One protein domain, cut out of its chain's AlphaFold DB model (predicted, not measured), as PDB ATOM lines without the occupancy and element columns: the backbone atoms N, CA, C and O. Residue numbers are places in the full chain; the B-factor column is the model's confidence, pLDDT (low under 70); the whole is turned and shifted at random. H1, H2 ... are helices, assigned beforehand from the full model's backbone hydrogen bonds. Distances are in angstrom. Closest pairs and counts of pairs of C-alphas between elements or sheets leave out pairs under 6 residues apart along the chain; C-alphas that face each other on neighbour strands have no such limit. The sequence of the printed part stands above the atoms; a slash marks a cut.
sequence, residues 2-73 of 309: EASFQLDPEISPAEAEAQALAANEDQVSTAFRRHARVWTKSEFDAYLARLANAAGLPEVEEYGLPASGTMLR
ATOM      1  N   GLU A   2     -15.715   1.711  25.809       33.00
ATOM      2  CA  GLU A   2     -16.839   0.967  25.224       33.00
ATOM      3  C   GLU A   2     -16.643   0.881  23.707       33.00
ATOM      4  O   GLU A   2     -16.056   1.794  23.130       33.00
ATOM      5  N   ALA A   3     -17.091  -0.200  23.062       38.12
ATOM      6  CA  ALA A   3     -17.143  -0.244  21.605       38.12
ATOM      7  C   ALA A   3     -18.002   0.941  21.130       38.12
ATOM      8  O   ALA A   3     -19.212   0.958  21.362       38.12
ATOM      9  N   SER A   4     -17.362   1.966  20.565       52.03
ATOM     10  CA  SER A   4     -18.059   3.156  20.095       52.03
ATOM     11  C   SER A   4     -18.659   2.840  18.732       52.03
ATOM     12  O   SER A   4     -17.943   2.713  17.745       52.03
ATOM     13  N   PHE A   5     -19.983   2.699  18.676       58.47
ATOM     14  CA  PHE A   5     -20.744   2.584  17.423       58.47
ATOM     15  C   PHE A   5     -20.929   3.949  16.735       58.47
ATOM     16  O   PHE A   5     -21.774   4.097  15.859       58.47
ATOM     17  N   GLN A   6     -20.195   4.971  17.178       72.69
ATOM     18  CA  GLN A   6     -20.363   6.362  16.774       72.69
ATOM     19  C   GLN A   6     -19.432   6.685  15.619       72.69
ATOM     20  O   GLN A   6     -18.526   7.496  15.767       72.69
ATOM     21  N   LEU A   7     -19.622   6.025  14.484       74.81
ATOM     22  CA  LEU A   7     -18.751   6.226  13.340       74.81
ATOM     23  C   LEU A   7     -19.560   6.305  12.049       74.81
ATOM     24  O   LEU A   7     -20.461   5.500  11.824       74.81
ATOM     25  N   ASP A   8     -19.233   7.297  11.232       79.00
ATOM     26  CA  ASP A   8     -19.697   7.427   9.859       79.00
ATOM     27  C   ASP A   8     -18.610   6.893   8.915       79.00
ATOM     28  O   ASP A   8     -17.552   7.520   8.809       79.00
ATOM     29  N   PRO A   9     -18.802   5.710   8.299       76.75
ATOM     30  CA  PRO A   9     -17.773   5.090   7.476       76.75
ATOM     31  C   PRO A   9     -17.576   5.794   6.127       76.75
ATOM     32  O   PRO A   9     -16.598   5.501   5.445       76.75
ATOM     33  N   GLU A  10     -18.489   6.686   5.729       81.12
ATOM     34  CA  GLU A  10     -18.497   7.310   4.402       81.12
ATOM     35  C   GLU A  10     -17.590   8.541   4.301       81.12
ATOM     36  O   GLU A  10     -17.304   8.993   3.196       81.12
ATOM     37  N   ILE A  11     -17.134   9.093   5.430       80.88
ATOM     38  CA  ILE A  11     -16.319  10.312   5.465       80.88
ATOM     39  C   ILE A  11     -15.115  10.144   6.387       80.88
ATOM     40  O   ILE A  11     -15.249   9.787   7.556       80.88
ATOM     41  N   SER A  12     -13.917  10.408   5.873       80.69
ATOM     42  CA  SER A  12     -12.683  10.367   6.662       80.69
ATOM     43  C   SER A  12     -12.504  11.630   7.524       80.69
ATOM     44  O   SER A  12     -13.023  12.698   7.186       80.69
ATOM     45  N   PRO A  13     -11.714  11.573   8.614       77.25
ATOM     46  CA  PRO A  13     -11.423  12.757   9.427       77.25
ATOM     47  C   PRO A  13     -10.740  13.887   8.639       77.25
ATOM     48  O   PRO A  13     -10.974  15.062   8.918       77.25
ATOM     49  N   ALA A  14      -9.916  13.543   7.642       81.94
ATOM     50  CA  ALA A  14      -9.249  14.515   6.777       81.94
ATOM     51  C   ALA A  14     -10.231  15.201   5.811       81.94
ATOM     52  O   ALA A  14     -10.161  16.414   5.626       81.94
ATOM     53  N   GLU A  15     -11.178  14.453   5.235       87.00
ATOM     54  CA  GLU A  15     -12.253  15.032   4.418       87.00
ATOM     55  C   GLU A  15     -13.175  15.923   5.254       87.00
ATOM     56  O   GLU A  15     -13.532  17.008   4.802       87.00
ATOM     57  N   ALA A  16     -13.515  15.511   6.481       86.75
ATOM     58  CA  ALA A  16     -14.297  16.328   7.407       86.75
ATOM     59  C   ALA A  16     -13.590  17.657   7.739       86.75
ATOM     60  O   ALA A  16     -14.225  18.709   7.722       86.75
ATOM     61  N   GLU A  17     -12.273  17.630   7.977       88.31
ATOM     62  CA  GLU A  17     -11.462  18.840   8.181       88.31
ATOM     63  C   GLU A  17     -11.466  19.741   6.936       88.31
ATOM     64  O   GLU A  17     -11.711  20.942   7.037       88.31
ATOM     65  N   ALA A  18     -11.258  19.167   5.748       89.69
ATOM     66  CA  ALA A  18     -11.258  19.917   4.494       89.69
ATOM     67  C   ALA A  18     -12.622  20.572   4.210       89.69
ATOM     68  O   ALA A  18     -12.674  21.725   3.780       89.69
ATOM     69  N   GLN A  19     -13.723  19.866   4.486       90.06
ATOM     70  CA  GLN A  19     -15.084  20.393   4.350       90.06
ATOM     71  C   GLN A  19     -15.369  21.525   5.346       90.06
ATOM     72  O   GLN A  19     -15.957  22.537   4.961       90.06
ATOM     73  N   ALA A  20     -14.926  21.383   6.599       89.06
ATOM     74  CA  ALA A  20     -15.074  22.416   7.622       89.06
ATOM     75  C   ALA A  20     -14.288  23.690   7.263       89.06
ATOM     76  O   ALA A  20     -14.835  24.794   7.318       89.06
ATOM     77  N   LEU A  21     -13.037  23.540   6.813       90.12
ATOM     78  CA  LEU A  21     -12.196  24.652   6.357       90.12
ATOM     79  C   LEU A  21     -12.793  25.355   5.134       90.12
ATOM     80  O   LEU A  21     -12.890  26.578   5.114       90.12
ATOM     81  N   ALA A  22     -13.260  24.598   4.135       91.75
ATOM     82  CA  ALA A  22     -13.896  25.164   2.943       91.75
ATOM     83  C   ALA A  22     -15.173  25.962   3.266       91.75
ATOM     84  O   ALA A  22     -15.557  26.857   2.512       91.75
ATOM     85  N   ALA A  23     -15.831  25.648   4.383       89.81
ATOM     86  CA  ALA A  23     -17.018  26.337   4.871       89.81
ATOM     87  C   ALA A  23     -16.719  27.470   5.880       89.81
ATOM     88  O   ALA A  23     -17.666  28.087   6.364       89.81
ATOM     89  N   ASN A  24     -15.443  27.777   6.170       89.44
ATOM     90  CA  ASN A  24     -15.007  28.747   7.194       89.44
ATOM     91  C   ASN A  24     -15.647  28.487   8.572       89.44
ATOM     92  O   ASN A  24     -16.090  29.396   9.279       89.44
ATOM     93  N   GLU A  25     -15.757  27.209   8.936       88.62
ATOM     94  CA  GLU A  25     -16.416  26.776  10.169       88.62
ATOM     95  C   GLU A  25     -15.590  27.021  11.441       88.62
ATOM     96  O   GLU A  25     -16.106  26.908  12.556       88.62
ATOM     97  N   ASP A  26     -14.316  27.369  11.285       82.88
ATOM     98  CA  ASP A  26     -13.403  27.783  12.348       82.88
ATOM     99  C   ASP A  26     -13.850  29.089  13.024       82.88
ATOM    100  O   ASP A  26     -13.594  29.289  14.210       82.88
ATOM    101  N   GLN A  27     -14.582  29.938  12.299       85.31
ATOM    102  CA  GLN A  27     -15.059  31.239  12.781       85.31
ATOM    103  C   GLN A  27     -16.416  31.179  13.495       85.31
ATOM    104  O   GLN A  27     -16.880  32.187  14.034       85.31
ATOM    105  N   VAL A  28     -17.080  30.021  13.509       87.31
ATOM    106  CA  VAL A  28     -18.407  29.857  14.117       87.31
ATOM    107  C   VAL A  28     -18.410  28.763  15.177       87.31
ATOM    108  O   VAL A  28     -17.655  27.789  15.128       87.31
ATOM    109  N   SER A  29     -19.300  28.916  16.159       84.69
ATOM    110  CA  SER A  29     -19.528  27.875  17.163       84.69
ATOM    111  C   SER A  29     -19.955  26.572  16.489       84.69
ATOM    112  O   SER A  29     -20.708  26.587  15.514       84.69
ATOM    113  N   THR A  30     -19.527  25.442  17.054       80.38
ATOM    114  CA  THR A  30     -19.840  24.095  16.564       80.38
ATOM    115  C   THR A  30     -21.327  23.899  16.276       80.38
ATOM    116  O   THR A  30     -21.672  23.270  15.283       80.38
ATOM    117  N   ALA A  31     -22.210  24.475  17.097       79.31
ATOM    118  CA  ALA A  31     -23.659  24.356  16.933       79.31
ATOM    119  C   ALA A  31     -24.201  24.963  15.621       79.31
ATOM    120  O   ALA A  31     -25.304  24.618  15.209       79.31
ATOM    121  N   PHE A  32     -23.444  25.851  14.967       84.19
ATOM    122  CA  PHE A  32     -23.825  26.512  13.712       84.19
ATOM    123  C   PHE A  32     -23.024  26.021  12.503       84.19
ATOM    124  O   PHE A  32     -23.181  26.549  11.403       84.19
ATOM    125  N   ARG A  33     -22.156  25.023  12.691       87.62
ATOM    126  CA  ARG A  33     -21.379  24.434  11.601       87.62
ATOM    127  C   ARG A  33     -22.273  23.578  10.711       87.62
ATOM    128  O   ARG A  33     -23.130  22.842  11.197       87.62
ATOM    129  N   ARG A  34     -22.022  23.605   9.404       85.12
ATOM    130  CA  ARG A  34     -22.689  22.726   8.437       85.12
ATOM    131  C   ARG A  34     -22.264  21.270   8.638       85.12
ATOM    132  O   ARG A  34     -23.091  20.374   8.485       85.12
ATOM    133  N   HIS A  35     -21.016  21.035   9.043       86.00
ATOM    134  CA  HIS A  35     -20.459  19.702   9.292       86.00
ATOM    135  C   HIS A  35     -20.367  19.367  10.788       86.00
ATOM    136  O   HIS A  35     -19.590  18.508  11.195       86.00
ATOM    137  N   ALA A  36     -21.231  19.975  11.614       84.44
ATOM    138  CA  ALA A  36     -21.280  19.754  13.063       84.44
ATOM    139  C   ALA A  36     -21.511  18.288  13.468       84.44
ATOM    140  O   ALA A  36     -21.204  17.911  14.592       84.44
ATOM    141  N   ARG A  37     -22.067  17.451  12.581       86.31
ATOM    142  CA  ARG A  37     -22.413  16.051  12.886       86.31
ATOM    143  C   ARG A  37     -21.200  15.140  13.098       86.31
ATOM    144  O   ARG A  37     -21.339  14.104  13.747       86.31
ATOM    145  N   VAL A  38     -20.038  15.501  12.557       86.88
ATOM    146  CA  VAL A  38     -18.801  14.713  12.626       86.88
ATOM    147  C   VAL A  38     -17.723  15.451  13.407       86.88
ATOM    148  O   VAL A  38     -17.769  16.669  13.575       86.88
ATOM    149  N   TRP A  39     -16.754  14.695  13.907       83.50
ATOM    150  CA  TRP A  39     -15.508  15.248  14.415       83.50
ATOM    151  C   TRP A  39     -14.558  15.523  13.252       83.50
ATOM    152  O   TRP A  39     -14.396  14.680  12.364       83.50
ATOM    153  N   THR A  40     -13.911  16.686  13.269       84.94
ATOM    154  CA  THR A  40     -12.761  16.924  12.391       84.94
ATOM    155  C   THR A  40     -11.504  16.264  12.976       84.94
ATOM    156  O   THR A  40     -11.485  15.873  14.150       84.94
ATOM    157  N   LYS A  41     -10.439  16.123  12.173       80.44
ATOM    158  CA  LYS A  41      -9.169  15.544  12.643       80.44
ATOM    159  C   LYS A  41      -8.618  16.331  13.834       80.44
ATOM    160  O   LYS A  41      -8.326  15.738  14.870       80.44
ATOM    161  N   SER A  42      -8.551  17.655  13.709       83.44
ATOM    162  CA  SER A  42      -8.019  18.541  14.750       83.44
ATOM    163  C   SER A  42      -8.792  18.408  16.069       83.44
ATOM    164  O   SER A  42      -8.204  18.377  17.150       83.44
ATOM    165  N   GLU A  43     -10.120  18.286  15.999       81.12
ATOM    166  CA  GLU A  43     -10.970  18.118  17.181       81.12
ATOM    167  C   GLU A  43     -10.771  16.763  17.856       81.12
ATOM    168  O   GLU A  43     -10.745  16.673  19.087       81.12
ATOM    169  N   PHE A  44     -10.640  15.708  17.054       76.69
ATOM    170  CA  PHE A  44     -10.408  14.365  17.559       76.69
ATOM    171  C   PHE A  44      -9.049  14.258  18.260       76.69
ATOM    172  O   PHE A  44      -8.975  13.768  19.388       76.69
ATOM    173  N   ASP A  45      -7.997  14.801  17.643       74.50
ATOM    174  CA  ASP A  45      -6.647  14.828  18.208       74.50
ATOM    175  C   ASP A  45      -6.631  15.614  19.538       74.50
ATOM    176  O   ASP A  45      -6.091  15.147  20.546       74.50
ATOM    177  N   ALA A  46      -7.325  16.759  19.601       79.81
ATOM    178  CA  ALA A  46      -7.484  17.533  20.835       79.81
ATOM    179  C   ALA A  46      -8.247  16.766  21.934       79.81
ATOM    180  O   ALA A  46      -7.903  16.847  23.121       79.81
ATOM    181  N   TYR A  47      -9.274  15.995  21.564       73.62
ATOM    182  CA  TYR A  47     -10.003  15.135  22.496       73.62
ATOM    183  C   TYR A  47      -9.117  14.026  23.072       73.62
ATOM    184  O   TYR A  47      -9.130  13.817  24.291       73.62
ATOM    185  N   LEU A  48      -8.319  13.360  22.233       68.94
ATOM    186  CA  LEU A  48      -7.373  12.336  22.677       68.94
ATOM    187  C   LEU A  48      -6.305  12.914  23.609       68.94
ATOM    188  O   LEU A  48      -6.054  12.341  24.670       68.94
ATOM    189  N   ALA A  49      -5.741  14.076  23.272       70.50
ATOM    190  CA  ALA A  49      -4.781  14.768  24.129       70.50
ATOM    191  C   ALA A  49      -5.378  15.072  25.514       70.50
ATOM    192  O   ALA A  49      -4.748  14.829  26.544       70.50
ATOM    193  N   ARG A  50      -6.637  15.528  25.567       72.62
ATOM    194  CA  ARG A  50      -7.345  15.759  26.836       72.62
ATOM    195  C   ARG A  50      -7.523  14.472  27.646       72.62
ATOM    196  O   ARG A  50      -7.367  14.506  28.866       72.62
ATOM    197  N   LEU A  51      -7.854  13.355  26.996       65.56
ATOM    198  CA  LEU A  51      -7.986  12.058  27.667       65.56
ATOM    199  C   LEU A  51      -6.652  11.554  28.224       65.56
ATOM    200  O   LEU A  51      -6.615  11.106  29.368       65.56
ATOM    201  N   ALA A  52      -5.567  11.645  27.451       62.75
ATOM    202  CA  ALA A  52      -4.239  11.242  27.910       62.75
ATOM    203  C   ALA A  52      -3.766  12.089  29.093       62.75
ATOM    204  O   ALA A  52      -3.331  11.529  30.099       62.75
ATOM    205  N   ASN A  53      -3.970  13.408  29.030       71.50
ATOM    206  CA  ASN A  53      -3.675  14.311  30.141       71.50
ATOM    207  C   ASN A  53      -4.452  13.930  31.410       71.50
ATOM    208  O   ASN A  53      -3.869  13.837  32.487       71.50
ATOM    209  N   ALA A  54      -5.754  13.646  31.293       67.38
ATOM    210  CA  ALA A  54      -6.573  13.213  32.427       67.38
ATOM    211  C   ALA A  54      -6.136  11.851  33.003       67.38
ATOM    212  O   ALA A  54      -6.334  11.591  34.189       67.38
ATOM    213  N   ALA A  55      -5.540  10.990  32.177       64.75
ATOM    214  CA  ALA A  55      -5.004   9.692  32.571       64.75
ATOM    215  C   ALA A  55      -3.534   9.739  33.040       64.75
ATOM    216  O   ALA A  55      -2.998   8.703  33.427       64.75
ATOM    217  N   GLY A  56      -2.880  10.907  33.009       72.25
ATOM    218  CA  GLY A  56      -1.464  11.059  33.359       72.25
ATOM    219  C   GLY A  56      -0.503  10.379  32.377       72.25
ATOM    220  O   GLY A  56       0.597   9.992  32.769       72.25
ATOM    221  N   LEU A  57      -0.918  10.189  31.121       63.31
ATOM    222  CA  LEU A  57      -0.100   9.569  30.081       63.31
ATOM    223  C   LEU A  57       0.725  10.647  29.354       63.31
ATOM    224  O   LEU A  57       0.142  11.636  28.911       63.31
ATOM    225  N   PRO A  58       2.056  10.475  29.223       54.16
ATOM    226  CA  PRO A  58       2.944  11.489  28.648       54.16
ATOM    227  C   PRO A  58       2.822  11.613  27.125       54.16
ATOM    228  O   PRO A  58       3.192  12.640  26.569       54.16
ATOM    229  N   GLU A  59       2.306  10.582  26.458       56.38
ATOM    230  CA  GLU A  59       2.153  10.547  25.011       56.38
ATOM    231  C   GLU A  59       0.875   9.784  24.654       56.38
ATOM    232  O   GLU A  59       0.551   8.753  25.255       56.38
ATOM    233  N   VAL A  60       0.124  10.318  23.691       53.34
ATOM    234  CA  VAL A  60      -0.947   9.581  23.025       53.34
ATOM    235  C   VAL A  60      -0.244   8.747  21.958       53.34
ATOM    236  O   VAL A  60       0.111   9.287  20.915       53.34
ATOM    237  N   GLU A  61      -0.005   7.454  22.208       48.56
ATOM    238  CA  GLU A  61       0.270   6.524  21.100       48.56
ATOM    239  C   GLU A  61      -0.832   6.738  20.060       48.56
ATOM    240  O   GLU A  61      -1.997   6.827  20.463       48.56
ATOM    241  N   GLU A  62      -0.481   6.861  18.770       46.12
ATOM    242  CA  GLU A  62      -1.457   6.937  17.678       46.12
ATOM    243  C   GLU A  62      -2.440   5.780  17.856       46.12
ATOM    244  O   GLU A  62      -2.173   4.631  17.500       46.12
ATOM    245  N   TYR A  63      -3.580   6.079  18.479       48.22
ATOM    246  CA  TYR A  63      -4.694   5.164  18.565       48.22
ATOM    247  C   TYR A  63      -5.061   4.945  17.120       48.22
ATOM    248  O   TYR A  63      -5.575   5.882  16.518       48.22
ATOM    249  N   GLY A  64      -4.707   3.771  16.581       43.97
ATOM    250  CA  GLY A  64      -4.850   3.432  15.172       43.97
ATOM    251  C   GLY A  64      -6.203   3.903  14.675       43.97
ATOM    252  O   GLY A  64      -7.222   3.253  14.917       43.97
ATOM    253  N   LEU A  65      -6.202   5.089  14.065       48.81
ATOM    254  CA  LEU A  65      -7.377   5.656  13.450       48.81
ATOM    255  C   LEU A  65      -7.745   4.650  12.369       48.81
ATOM    256  O   LEU A  65      -6.854   4.207  11.632       48.81
ATOM    257  N   PRO A  66      -9.016   4.247  12.260       52.03
ATOM    258  CA  PRO A  66      -9.407   3.516  11.078       52.03
ATOM    259  C   PRO A  66      -9.026   4.383   9.869       52.03
ATOM    260  O   PRO A  66      -9.261   5.592   9.868       52.03
ATOM    261  N   ALA A  67      -8.386   3.782   8.864       56.25
ATOM    262  CA  ALA A  67      -7.934   4.505   7.672       56.25
ATOM    263  C   ALA A  67      -9.097   5.200   6.928       56.25
ATOM    264  O   ALA A  67      -8.871   6.100   6.122       56.25
ATOM    265  N   SER A  68     -10.334   4.789   7.221       61.16
ATOM    266  CA  SER A  68     -11.589   5.326   6.712       61.16
ATOM    267  C   SER A  68     -12.624   5.511   7.829       61.16
ATOM    268  O   SER A  68     -12.735   4.702   8.750       61.16
ATOM    269  N   GLY A  69     -13.433   6.562   7.699       70.69
ATOM    270  CA  GLY A  69     -14.545   6.861   8.594       70.69
ATOM    271  C   GLY A  69     -14.192   7.761   9.780       70.69
ATOM    272  O   GLY A  69     -13.093   7.708  10.332       70.69
ATOM    273  N   THR A  70     -15.139   8.608  10.178       77.12
ATOM    274  CA  THR A  70     -14.960   9.610  11.237       77.12
ATOM    275  C   THR A  70     -15.980   9.440  12.351       77.12
ATOM    276  O   THR A  70     -17.084   8.926  12.155       77.12
ATOM    277  N   MET A  71     -15.625   9.900  13.548       78.00
ATOM    278  CA  MET A  71     -16.502   9.810  14.704       78.00
ATOM    279  C   MET A  71     -17.713  10.735  14.538       78.00
ATOM    280  O   MET A  71     -17.580  11.903  14.169       78.00
ATOM    281  N   LEU A  72     -18.901  10.222  14.848       82.88
ATOM    282  CA  LEU A  72     -20.119  11.022  14.937       82.88
ATOM    283  C   LEU A  72     -20.183  11.728  16.288       82.88
ATOM    284  O   LEU A  72     -19.802  11.173  17.322       82.88
ATOM    285  N   ARG A  73     -20.714  12.948  16.300       83.94
ATOM    286  CA  ARG A  73     -21.017  13.629  17.555       83.94
ATOM    287  C   ARG A  73     -22.215  12.981  18.233       83.94
ATOM    288  O   ARG A  73     -23.248  12.731  17.613       83.94
TER     289      ARG A  73
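Overview. This is residues 2 to 73 of the 309 residues of an uncharacterized protein of marine sediment metagenome (UniProt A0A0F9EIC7). There is little regular structure: two helices, H2 and H1, meet at their first residues and run away from that corner as a wide V, and long loops make up much of the rest. The link between them loops out, residues 26 to 32 sticking out, and residues 55 to 73 fold back until 70 to 71 pair, antiparallel, with 7 to 8. The 72 printed residues, with 24 in named helices, H1 then H2, and no named strand, are all helix by class, only just compact, close to loose, with a radius of gyration of the C-alphas of 12.9 A and spans of 35 by 25 by 18 A.

Arrangement. H2, residues 41 to 54, touches H1, residues 13 to 22, with residues 41 to 42 alone; the closest C-alphas, Lys 41 and Pro 13, are 4.8 A apart. Their lines stand at a steep tilt of 59 degrees, opposite ways. In H1 and H2 every O i to N i+4 pair is within hydrogen-bond range.

Along the chain. H2 spans 20.1 A, from C-alpha 41 at (-9.169, 15.544, 12.643) to C-alpha 54 at (-6.573, 13.213, 32.427). H1 spans 14.2 A from C-alpha 13 at (-11.423, 12.757, 9.427).

Size, cuts and confidence. The C-alphas farthest apart, of Ala 23 and Gly 56, are 35.9 A apart. The printed part has no cut; the H1 to H2 link is long, 18 residues. The pLDDT is under 70 at 21 residues, among them 2 to 5 and 57 to 68.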